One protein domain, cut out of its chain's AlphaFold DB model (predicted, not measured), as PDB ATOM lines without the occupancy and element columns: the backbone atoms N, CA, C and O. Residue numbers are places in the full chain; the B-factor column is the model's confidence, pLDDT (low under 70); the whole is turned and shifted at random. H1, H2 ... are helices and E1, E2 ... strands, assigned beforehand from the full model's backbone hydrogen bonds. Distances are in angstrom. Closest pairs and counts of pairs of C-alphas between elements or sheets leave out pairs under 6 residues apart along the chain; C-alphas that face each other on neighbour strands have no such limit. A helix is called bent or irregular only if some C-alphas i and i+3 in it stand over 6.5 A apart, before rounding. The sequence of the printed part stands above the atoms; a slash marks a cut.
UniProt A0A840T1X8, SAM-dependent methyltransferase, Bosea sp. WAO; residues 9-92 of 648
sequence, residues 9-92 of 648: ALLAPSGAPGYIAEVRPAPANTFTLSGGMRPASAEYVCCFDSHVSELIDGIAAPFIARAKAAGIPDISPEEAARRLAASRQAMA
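This is residues 9 to 92 of the 648 residues of the protein "SAM-dependent methyltransferase" of Bosea sp. WAO (UniProt A0A840T1X8). A strongly twisted sheet of four strands curls round one helix, H1, while a longer helix, H2, crosses its opposite face. A long loop, residues 26 to 41, joins E2 to E3. The printed part has 84 residues, with four named strands and then two named helices; the sheet, E1 - E2 - E3 - E4, is antiparallel and a meander, each strand the antiparallel neighbour of the one before. The class is mixed, helices and strands; the whole is compact, with a radius of gyration of the C-alphas of 12.9 A and spans of 34 by 28 by 21 A.

Start at E2, residues 17 to 25, which bends by 55 degrees at residue 22. Beside it, antiparallel at 152 degrees, is E3, residues 42 to 48; N 45 and O 22, 2.9 A apart, are within hydrogen-bond range. Edge strand E1, residues 9 to 11, forms a hairpin with E2, with N 10 and O 18 at 2.8 A. Edge strand E4, residues 52 to 56, forms one with E3, with N 44 and O 55 at 2.8 A. H1, residues 57 to 69, is on the sheet; its closest C-alphas to E1 are Ile 64 and Leu 10, 4.6 A. It is only just irregular: C-alphas 59 and 62 are 6.7 A apart. On the opposite face, H2, residues 77 to 92, has a height over the sheet of 7.8 A and runs across the strands, at 78 degrees to E2 on the local plane. Its closest C-alphas to E2 are Ala 80 and Ala 21, 4.9 A. H1 and H2 are apart. Every O i to N i+4 pair is within hydrogen-bond range in H2, 7 of 9 in H1.

Find C-alpha 9, where E1 begins, at (110.654, 85.680, 109.241). E2 runs 23.7 A, E3 18.6 A and H1 18.0 A. H2 runs 22.4 A to C-alpha 92 at (93.670, 69.063, 109.740).

The two C-alphas farthest apart, Gly 36 and Gln 89, are 36.9 A apart. The printed part has no cut; the link from E2 to E3 is long. Look for pLDDT under 70 at residues 33 to 36 and residue 50.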
ATOM      1  N   ALA A   9     111.755  85.245 110.092       94.19
ATOM      2  CA  ALA A   9     110.654  85.680 109.241       94.19
ATOM      3  C   ALA A   9     110.847  85.317 107.756       94.19
ATOM      4  O   ALA A   9     111.952  85.323 107.205       94.19
ATOM      5  N   LEU A  10     109.729  85.044 107.087       92.94
ATOM      6  CA  LEU A  10     109.606  84.688 105.677       92.94
ATOM      7  C   LEU A  10     108.506  85.530 105.030       92.94
ATOM      8  O   LEU A  10     107.511  85.867 105.668       92.94
ATOM      9  N   LEU A  11     108.659  85.825 103.742       91.69
ATOM     10  CA  LEU A  11     107.621  86.473 102.948       91.69
ATOM     11  C   LEU A  11     107.440  85.727 101.628       91.69
ATOM     12  O   LEU A  11     108.346  85.698 100.788       91.69
ATOM     13  N   ALA A  12     106.269  85.115 101.458       86.50
ATOM     14  CA  ALA A  12     105.919  84.383 100.248       86.50
ATOM     15  C   ALA A  12     105.782  85.332  99.037       86.50
ATOM     16  O   ALA A  12     105.511  86.525  99.207       86.50
ATOM     17  N   PRO A  13     105.900  84.832  97.790       81.06
ATOM     18  CA  PRO A  13     105.689  85.645  96.589       81.06
ATOM     19  C   PRO A  13     104.312  86.316  96.518       81.06
ATOM     20  O   PRO A  13     104.208  87.398  95.946       81.06
ATOM     21  N   SER A  14     103.293  85.704  97.131       80.38
ATOM     22  CA  SER A  14     101.934  86.239  97.281       80.38
ATOM     23  C   SER A  14     101.821  87.405  98.273       80.38
ATOM     24  O   SER A  14     100.753  87.993  98.390       80.38
ATOM     25  N   GLY A  15     102.893  87.729  99.006       83.00
ATOM     26  CA  GLY A  15     102.896  88.746 100.061       83.00
ATOM     27  C   GLY A  15     102.468  88.233 101.439       83.00
ATOM     28  O   GLY A  15     102.419  89.019 102.379       83.00
ATOM     29  N   ALA A  16     102.192  86.933 101.589       84.75
ATOM     30  CA  ALA A  16     101.838  86.344 102.880       84.75
ATOM     31  C   ALA A  16     103.079  86.179 103.787       84.75
ATOM     32  O   ALA A  16     104.061  85.559 103.349       84.75
ATOM     33  N   PRO A  17     103.068  86.706 105.028       90.06
ATOM     34  CA  PRO A  17     104.147  86.497 105.984       90.06
ATOM     35  C   PRO A  17     104.141  85.058 106.525       90.06
ATOM     36  O   PRO A  17     103.104  84.400 106.593       90.06
ATOM     37  N   GLY A  18     105.310  84.567 106.923       92.31
ATOM     38  CA  GLY A  18     105.483  83.265 107.563       92.31
ATOM     39  C   GLY A  18     106.742  83.217 108.416       92.31
ATOM     40  O   GLY A  18     107.505  84.180 108.457       92.31
ATOM     41  N   TYR A  19     106.969  82.096 109.096       95.00
ATOM     42  CA  TYR A  19     108.088  81.937 110.025       95.00
ATOM     43  C   TYR A  19     108.665  80.527 109.983       95.00
ATOM     44  O   TYR A  19     107.947  79.551 109.765       95.00
ATOM     45  N   ILE A  20     109.970  80.406 110.218       94.69
ATOM     46  CA  ILE A  20     110.618  79.103 110.392       94.69
ATOM     47  C   ILE A  20     110.266  78.565 111.779       94.69
ATOM     48  O   ILE A  20     110.591  79.185 112.788       94.69
ATOM     49  N   ALA A  21     109.621  77.407 111.841       92.44
ATOM     50  CA  ALA A  21     109.170  76.784 113.082       92.44
ATOM     51  C   ALA A  21     109.992  75.552 113.490       92.44
ATOM     52  O   ALA A  21     110.108  75.267 114.678       92.44
ATOM     53  N   GLU A  22     110.613  74.853 112.538       92.81
ATOM     54  CA  GLU A  22     111.588  73.788 112.810       92.81
ATOM     55  C   GLU A  22     112.750  73.897 111.808       92.81
ATOM     56  O   GLU A  22     112.554  74.298 110.658       92.81
ATOM     57  N   VAL A  23     113.956  73.520 112.236       91.81
ATOM     58  CA  VAL A  23     115.140  73.402 111.375       91.81
ATOM     59  C   VAL A  23     115.654  71.973 111.480       91.81
ATOM     60  O   VAL A  23     115.926  71.494 112.582       91.81
ATOM     61  N   ARG A  24     115.790  71.294 110.344       91.19
ATOM     62  CA  ARG A  24     116.261  69.910 110.244       91.19
ATOM     63  C   ARG A  24     117.486  69.838 109.327       91.19
ATOM     64  O   ARG A  24     117.635  70.685 108.444       91.19
ATOM     65  N   PRO A  25     118.372  68.842 109.497       87.25
ATOM     66  CA  PRO A  25     119.384  68.561 108.486       87.25
ATOM     67  C   PRO A  25     118.700  68.166 107.171       87.25
ATOM     68  O   PRO A  25     117.742  67.392 107.184       87.25
ATOM     69  N   ALA A  26     119.186  68.695 106.046       82.25
ATOM     70  CA  ALA A  26     118.642  68.328 104.741       82.25
ATOM     71  C   ALA A  26     118.861  66.822 104.461       82.25
ATOM     72  O   ALA A  26     119.923  66.287 104.805       82.25
ATOM     73  N   PRO A  27     117.905  66.123 103.819       79.25
ATOM     74  CA  PRO A  27     118.085  64.727 103.428       79.25
ATOM     75  C   PRO A  27     119.298  64.545 102.503       79.25
ATOM     76  O   PRO A  27     119.597  65.411 101.673       79.25
ATOM     77  N   ALA A  28     119.982  63.400 102.605       74.69
ATOM     78  CA  ALA A  28     121.115  63.078 101.737       74.69
ATOM     79  C   ALA A  28     120.721  63.168 100.248       74.69
ATOM     80  O   ALA A  28     119.632  62.748  99.866       74.69
ATOM     81  N   ASN A  29     121.618  63.697  99.408       78.62
ATOM     82  CA  ASN A  29     121.403  63.945  97.972       78.62
ATOM     83  C   ASN A  29     120.325  64.993  97.621       78.62
ATOM     84  O   ASN A  29     119.814  64.989  96.501       78.62
ATOM     85  N   THR A  30     120.006  65.923  98.525       76.50
ATOM     86  CA  THR A  30     119.117  67.057  98.212       76.50
ATOM     87  C   THR A  30     119.922  68.242  97.676       76.50
ATOM     88  O   THR A  30     120.866  68.702  98.318       76.50
ATOM     89  N   PHE A  31     119.553  68.758  96.500       77.50
ATOM     90  CA  PHE A  31     120.246  69.867  95.835       77.50
ATOM     91  C   PHE A  31     119.278  71.000  95.494       77.50
ATOM     92  O   PHE A  31     118.138  70.759  95.105       77.50
ATOM     93  N   THR A  32     119.753  72.242  95.568       72.06
ATOM     94  CA  THR A  32     119.048  73.403  95.007       72.06
ATOM     95  C   THR A  32     119.591  73.697  93.605       72.06
ATOM     96  O   THR A  32     120.803  73.669  93.403       72.06
ATOM     97  N   LEU A  33     118.706  73.992  92.642       65.44
ATOM     98  CA  LEU A  33     119.056  74.315  91.244       65.44
ATOM     99  C   LEU A  33     119.090  75.827  90.942       65.44
ATOM    100  O   LEU A  33     119.599  76.247  89.902       65.44
ATOM    101  N   SER A  34     118.556  76.657  91.841       55.25
ATOM    102  CA  SER A  34     118.537  78.116  91.695       55.25
ATOM    103  C   SER A  34     119.951  78.695  91.843       55.25
ATOM    104  O   SER A  34     120.518  78.693  92.936       55.25
ATOM    105  N   GLY A  35     120.539  79.169  90.737       59.06
ATOM    106  CA  GLY A  35     121.904  79.722  90.703       59.06
ATOM    107  C   GLY A  35     123.033  78.684  90.580       59.06
ATOM    108  O   GLY A  35     124.179  78.990  90.919       59.06
ATOM    109  N   GLY A  36     122.716  77.472  90.104       66.38
ATOM    110  CA  GLY A  36     123.642  76.342  89.945       66.38
ATOM    111  C   GLY A  36     123.388  75.220  90.958       66.38
ATOM    112  O   GLY A  36     122.786  75.454  92.001       66.38
ATOM    113  N   MET A  37     123.840  73.999  90.654       76.69
ATOM    114  CA  MET A  37     123.627  72.822  91.506       76.69
ATOM    115  C   MET A  37     124.460  72.931  92.787       76.69
ATOM    116  O   MET A  37     125.690  72.866  92.745       76.69
ATOM    117  N   ARG A  38     123.798  73.118  93.930       77.56
ATOM    118  CA  ARG A  38     124.449  73.191  95.247       77.56
ATOM    119  C   ARG A  38     123.763  72.241  96.226       77.56
ATOM    120  O   ARG A  38     122.533  72.183  96.208       77.56
ATOM    121  N   PRO A  39     124.513  71.501  97.060       78.69
ATOM    122  CA  PRO A  39     123.911  70.655  98.083       78.69
ATOM    123  C   PRO A  39     123.158  71.523  99.096       78.69
ATOM    124  O   PRO A  39     123.665  72.568  99.508       78.69
ATOM    125  N   ALA A  40     121.952  71.103  99.471       82.25
ATOM    126  CA  ALA A  40     121.189  71.739 100.539       82.25
ATOM    127  C   ALA A  40     121.799  71.376 101.899       82.25
ATOM    128  O   ALA A  40     122.174  70.226 102.124       82.25
ATOM    129  N   SER A  41     121.908  72.350 102.802       82.06
ATOM    130  CA  SER A  41     122.486  72.140 104.137       82.06
ATOM    131  C   SER A  41     121.426  71.970 105.228       82.06
ATOM    132  O   SER A  41     121.636  71.227 106.185       82.06
ATOM    133  N   ALA A  42     120.265  72.603 105.057       85.88
ATOM    134  CA  ALA A  42     119.159  72.554 106.002       85.88
ATOM    135  C   ALA A  42     117.805  72.494 105.288       85.88
ATOM    136  O   ALA A  42     117.627  73.044 104.197       85.88
ATOM    137  N   GLU A  43     116.852  71.848 105.949       90.44
ATOM    138  CA  GLU A  43     115.428  71.875 105.642       90.44
ATOM    139  C   GLU A  43     114.708  72.672 106.734       90.44
ATOM    140  O   GLU A  43     114.927  72.478 107.931       90.44
ATOM    141  N   TYR A  44     113.853  73.593 106.313       92.56
ATOM    142  CA  TYR A  44     113.087  74.479 107.168       92.56
ATOM    143  C   TYR A  44     111.610  74.129 107.087       92.56
ATOM    144  O   TYR A  44     111.026  74.109 106.005       92.56
ATOM    145  N   VAL A  45     110.986  73.914 108.240       91.94
ATOM    146  CA  VAL A  45     109.529  73.820 108.337       91.94
ATOM    147  C   VAL A  45     108.999  75.222 108.539       91.94
ATOM    148  O   VAL A  45     109.151  75.813 109.608       91.94
ATOM    149  N   CYS A  46     108.393  75.760 107.499       91.06
ATOM    150  CA  CYS A  46     107.898  77.119 107.439       91.06
ATOM    151  C   CYS A  46     106.390  77.116 107.693       91.06
ATOM    152  O   CYS A  46     105.637  76.493 106.942       91.06
ATOM    153  N   CYS A  47     105.937  77.812 108.733       89.88
ATOM    154  CA  CYS A  47     104.517  78.036 108.974       89.88
ATOM    155  C   CYS A  47     104.087  79.373 108.358       89.88
ATOM    156  O   CYS A  47     104.676  80.422 108.618       89.88
ATOM    157  N   PHE A  48     103.052  79.317 107.530       86.19
ATOM    158  CA  PHE A  48     102.321  80.471 107.024       86.19
ATOM    159  C   PHE A  48     100.911  80.449 107.625       86.19
ATOM    160  O   PHE A  48     100.458  79.417 108.133       86.19
ATOM    161  N   ASP A  49     100.190  81.566 107.535       74.25
ATOM    162  CA  ASP A  49      98.854  81.685 108.134       74.25
ATOM    163  C   ASP A  49      97.854  80.640 107.596       74.25
ATOM    164  O   ASP A  49      96.940  80.236 108.310       74.25
ATOM    165  N   SER A  50      98.037  80.161 106.359       67.69
ATOM    166  CA  SER A  50      97.109  79.237 105.689       67.69
ATOM    167  C   SER A  50      97.615  77.803 105.501       67.69
ATOM    168  O   SER A  50      96.825  76.933 105.142       67.69
ATOM    169  N   HIS A  51      98.911  77.535 105.685       81.81
ATOM    170  CA  HIS A  51      99.507  76.221 105.420       81.81
ATOM    171  C   HIS A  51     100.926  76.110 106.001       81.81
ATOM    172  O   HIS A  51     101.536  77.099 106.405       81.81
ATOM    173  N   VAL A  52     101.473  74.894 106.013       89.75
ATOM    174  CA  VAL A  52     102.870  74.618 106.378       89.75
ATOM    175  C   VAL A  52     103.602  74.096 105.149       89.75
ATOM    176  O   VAL A  52     103.070  73.252 104.431       89.75
ATOM    177  N   SER A  53     104.816  74.586 104.921       89.25
ATOM    178  CA  SER A  53     105.684  74.148 103.825       89.25
ATOM    179  C   SER A  53     107.040  73.708 104.357       89.25
ATOM    180  O   SER A  53     107.589  74.349 105.247       89.25
ATOM    181  N   GLU A  54     107.608  72.656 103.777       91.38
ATOM    182  CA  GLU A  54     108.984  72.233 104.046       91.38
ATOM    183  C   GLU A  54     109.873  72.749 102.910       91.38
ATOM    184  O   GLU A  54     109.674  72.405 101.744       91.38
ATOM    185  N   LEU A  55     110.796  73.658 103.227       89.12
ATOM    186  CA  LEU A  55     111.636  74.357 102.258       89.12
ATOM    187  C   LEU A  55     113.108  74.123 102.570       89.12
ATOM    188  O   LEU A  55     113.558  74.357 103.685       89.12
ATOM    189  N   ILE A  56     113.891  73.756 101.563       88.94
ATOM    190  CA  ILE A  56     115.350  73.732 101.693       88.94
ATOM    191  C   ILE A  56     115.939  75.145 101.704       88.94
ATOM    192  O   ILE A  56     115.368  76.086 101.143       88.94
ATOM    193  N   ASP A  57     117.110  75.281 102.316       85.00
ATOM    194  CA  ASP A  57     117.842  76.536 102.490       85.00
ATOM    195  C   ASP A  57     117.928  77.425 101.239       85.00
ATOM    196  O   ASP A  57     117.652  78.626 101.310       85.00
ATOM    197  N   GLY A  58     118.236  76.852 100.077       83.06
ATOM    198  CA  GLY A  58     118.336  77.595  98.825       83.06
ATOM    199  C   GLY A  58     116.997  78.126  98.293       83.06
ATOM    200  O   GLY A  58     116.980  79.152  97.611       83.06
ATOM    201  N   ILE A  59     115.875  77.481  98.634       86.06
ATOM    202  CA  ILE A  59     114.516  77.920  98.272       86.06
ATOM    203  C   ILE A  59     113.974  78.924  99.296       86.06
ATOM    204  O   ILE A  59     113.314  79.891  98.919       86.06
ATOM    205  N   ALA A  60     114.277  78.743 100.584       87.88
ATOM    206  CA  ALA A  60     113.848  79.658 101.639       87.88
ATOM    207  C   ALA A  60     114.600  81.002 101.608       87.88
ATOM    208  O   ALA A  60     114.022  82.039 101.931       87.88
ATOM    209  N   ALA A  61     115.869  81.016 101.180       88.06
ATOM    210  CA  ALA A  61     116.716  82.212 101.125       88.06
ATOM    211  C   ALA A  61     116.057  83.462 100.493       88.06
ATOM    212  O   ALA A  61     116.090  84.522 101.128       88.06
ATOM    213  N   PRO A  62     115.434  83.401  99.296       88.88
ATOM    214  CA  PRO A  62     114.738  84.556  98.727       88.88
ATOM    215  C   PRO A  62     113.537  85.015  99.565       88.88
ATOM    216  O   PRO A  62     113.247  86.209  99.596       88.88
ATOM    217  N   PHE A  63     112.844  84.112 100.265       91.31
ATOM    218  CA  PHE A  63     111.680  84.470 101.085       91.31
ATOM    219  C   PHE A  63     112.118  85.184 102.367       91.31
ATOM    220  O   PHE A  63     111.504  86.178 102.750       91.31
ATOM    221  N   ILE A  64     113.226  84.744 102.972       91.88
ATOM    222  CA  ILE A  64     113.867  85.414 104.116       91.88
ATOM    223  C   ILE A  64     114.354  86.809 103.704       91.88
ATOM    224  O   ILE A  64     114.110  87.798 104.394       91.88
ATOM    225  N   ALA A  65     115.013  86.915 102.544       91.12
ATOM    226  CA  ALA A  65     115.499  88.192 102.028       91.12
ATOM    227  C   ALA A  65     114.353  89.188 101.781       91.12
ATOM    228  O   ALA A  65     114.480  90.364 102.125       91.12
ATOM    229  N   ARG A  66     113.219  88.719 101.240       92.19
ATOM    230  CA  ARG A  66     112.009  89.536 101.045       92.19
ATOM    231  C   ARG A  66     111.395  89.982 102.368       92.19
ATOM    232  O   ARG A  66     111.043  91.150 102.481       92.19
ATOM    233  N   ALA A  67     111.317  89.102 103.367       91.88
ATOM    234  CA  ALA A  67     110.798  89.461 104.689       91.88
ATOM    235  C   ALA A  67     111.653  90.550 105.349       91.88
ATOM    236  O   ALA A  67     111.126  91.545 105.847       91.88
ATOM    237  N   LYS A  68     112.982  90.411 105.252       92.12
ATOM    238  CA  LYS A  68     113.941  91.401 105.753       92.12
ATOM    239  C   LYS A  68     113.820  92.743 105.031       92.12
ATOM    240  O   LYS A  68     113.826  93.782 105.682       92.12
ATOM    241  N   ALA A  69     113.688  92.731 103.703       91.19
ATOM    242  CA  ALA A  69     113.492  93.948 102.912       91.19
ATOM    243  C   ALA A  69     112.157  94.648 103.228       91.19
ATOM    244  O   ALA A  69     112.090  95.872 103.198       91.19
ATOM    245  N   ALA A  70     111.118  93.879 103.566       90.38
ATOM    246  CA  ALA A  70     109.810  94.381 103.978       90.38
ATOM    247  C   ALA A  70     109.735  94.789 105.466       90.38
ATOM    248  O   ALA A  70     108.684  95.243 105.911       90.38
ATOM    249  N   GLY A  71     110.819  94.638 106.239       91.56
ATOM    250  CA  GLY A  71     110.865  95.027 107.652       91.56
ATOM    251  C   GLY A  71     110.053  94.127 108.592       91.56
ATOM    252  O   GLY A  71     109.642  94.580 109.657       91.56
ATOM    253  N   ILE A  72     109.804  92.872 108.212       91.75
ATOM    254  CA  ILE A  72     109.048  91.922 109.039       91.75
ATOM    255  C   ILE A  72     109.964  91.400 110.161       91.75
ATOM    256  O   ILE A  72     111.024  90.850 109.850       91.75
ATOM    257  N   PRO A  73     109.601  91.569 111.448       92.69
ATOM    258  CA  PRO A  73     110.442  91.146 112.563       92.69
ATOM    259  C   PRO A  73     110.400  89.629 112.773       92.69
ATOM    260  O   PRO A  73     109.356  88.998 112.594       92.69
ATOM    261  N   ASP A  74     111.528  89.072 113.217       93.69
ATOM    262  CA  ASP A  74     111.619  87.695 113.710       93.69
ATOM    263  C   ASP A  74     110.807  87.525 115.008       93.69
ATOM    264  O   ASP A  74     110.589  88.477 115.763       93.69
ATOM    265  N   ILE A  75     110.371  86.295 115.284       93.94
ATOM    266  CA  ILE A  75     109.570  85.939 116.467       93.94
ATOM    267  C   ILE A  75     110.328  84.988 117.397       93.94
ATOM    268  O   ILE A  75     111.334  84.390 117.022       93.94
ATOM    269  N   SER A  76     109.830  84.818 118.625       94.50
ATOM    270  CA  SER A  76     110.402  83.834 119.545       94.50
ATOM    271  C   SER A  76     110.156  82.397 119.053       94.50
ATOM    272  O   SER A  76     109.129  82.130 118.418       94.50
ATOM    273  N   PRO A  77     111.036  81.435 119.388       92.44
ATOM    274  CA  PRO A  77     110.810  80.028 119.060       92.44
ATOM    275  C   PRO A  77     109.488  79.467 119.603       92.44
ATOM    276  O   PRO A  77     108.837  78.664 118.941       92.44
ATOM    277  N   GLU A  78     109.048  79.931 120.776       92.00
ATOM    278  CA  GLU A  78     107.755  79.553 121.365       92.00
ATOM    279  C   GLU A  78     106.563  80.071 120.548       92.00
ATOM    280  O   GLU A  78     105.563  79.372 120.382       92.00
ATOM    281  N   GLU A  79     106.648  81.293 120.014       90.25
ATOM    282  CA  GLU A  79     105.634  81.845 119.109       90.25
ATOM    283  C   GLU A  79     105.626  81.094 117.770       90.25
ATOM    284  O   GLU A  79     104.555  80.754 117.268       90.25
ATOM    285  N   ALA A  80     106.798  80.747 117.228       90.12
ATOM    286  CA  ALA A  80     106.905  79.967 115.994       90.12
ATOM    287  C   ALA A  80     106.290  78.562 116.146       90.12
ATOM    288  O   ALA A  80     105.542  78.111 115.275       90.12
ATOM    289  N   ALA A  81     106.530  77.904 117.286       89.75
ATOM    290  CA  ALA A  81     105.927  76.615 117.622       89.75
ATOM    291  C   ALA A  81     104.399  76.706 117.786       89.75
ATOM    292  O   ALA A  81     103.676  75.849 117.271       89.75
ATOM    293  N   ARG A  82     103.886  77.761 118.442       90.00
ATOM    294  CA  ARG A  82     102.435  78.006 118.559       90.00
ATOM    295  C   ARG A  82     101.777  78.202 117.196       90.00
ATOM    296  O   ARG A  82     100.742  77.592 116.934       90.00
ATOM    297  N   ARG A  83     102.390  78.993 116.311       89.50
ATOM    298  CA  ARG A  83     101.893  79.199 114.943       89.50
ATOM    299  C   ARG A  83     101.918  77.917 114.122       89.50
ATOM    300  O   ARG A  83     100.938  77.615 113.456       89.50
ATOM    301  N   LEU A  84     102.978  77.116 114.223       89.88
ATOM    302  CA  LEU A  84     103.041  75.814 113.556       89.88
ATOM    303  C   LEU A  84     101.930  74.864 114.021       89.88
ATOM    304  O   LEU A  84     101.306  74.207 113.188       89.88
ATOM    305  N   ALA A  85     101.675  74.795 115.330       88.06
ATOM    306  CA  ALA A  85     100.583  73.997 115.877       88.06
ATOM    307  C   ALA A  85      99.217  74.480 115.355       88.06
ATOM    308  O   ALA A  85      98.416  73.659 114.912       88.06
ATOM    309  N   ALA A  86      98.988  75.797 115.324       87.25
ATOM    310  CA  ALA A  86      97.768  76.391 114.783       87.25
ATOM    311  C   ALA A  86      97.586  76.099 113.281       87.25
ATOM    312  O   ALA A  86      96.517  75.644 112.880       87.25
ATOM    313  N   SER A  87      98.626  76.268 112.455       85.69
ATOM    314  CA  SER A  87      98.563  75.969 111.016       85.69
ATOM    315  C   SER A  87      98.349  74.473 110.751       85.69
ATOM    316  O   SER A  87      97.585  74.111 109.858       85.69
ATOM    317  N   ARG A  88      98.974  73.574 111.533       87.50
ATOM    318  CA  ARG A  88      98.733  72.119 111.444       87.50
ATOM    319  C   ARG A  88      97.295  71.756 111.818       87.50
ATOM    320  O   ARG A  88      96.697  70.943 111.116       87.50
ATOM    321  N   GLN A  89      96.738  72.371 112.864       86.75
ATOM    322  CA  GLN A  89      95.336  72.180 113.244       86.75
ATOM    323  C   GLN A  89      94.390  72.685 112.148       86.75
ATOM    324  O   GLN A  89      93.527  71.935 111.713       86.75
ATOM    325  N   ALA A  90      94.611  73.890 111.613       84.25
ATOM    326  CA  ALA A  90      93.791  74.445 110.535       84.25
ATOM    327  C   ALA A  90      93.823  73.582 109.258       84.25
ATOM    328  O   ALA A  90      92.793  73.378 108.616       84.25
ATOM    329  N   MET A  91      94.985  73.021 108.898       82.19
ATOM    330  CA  MET A  91      95.091  72.062 107.791       82.19
ATOM    331  C   MET A  91      94.364  70.743 108.087       82.19
ATOM    332  O   MET A  91      93.765  70.165 107.180       82.19
ATOM    333  N   ALA A  92      94.411  70.253 109.330       86.44
ATOM    334  CA  ALA A  92      93.670  69.063 109.740       86.44
ATOM    335  C   ALA A  92      92.153  69.302 109.665       86.44
ATOM    336  O   ALA A  92      91.462  68.512 109.027       86.44
TER     337      ALA A  92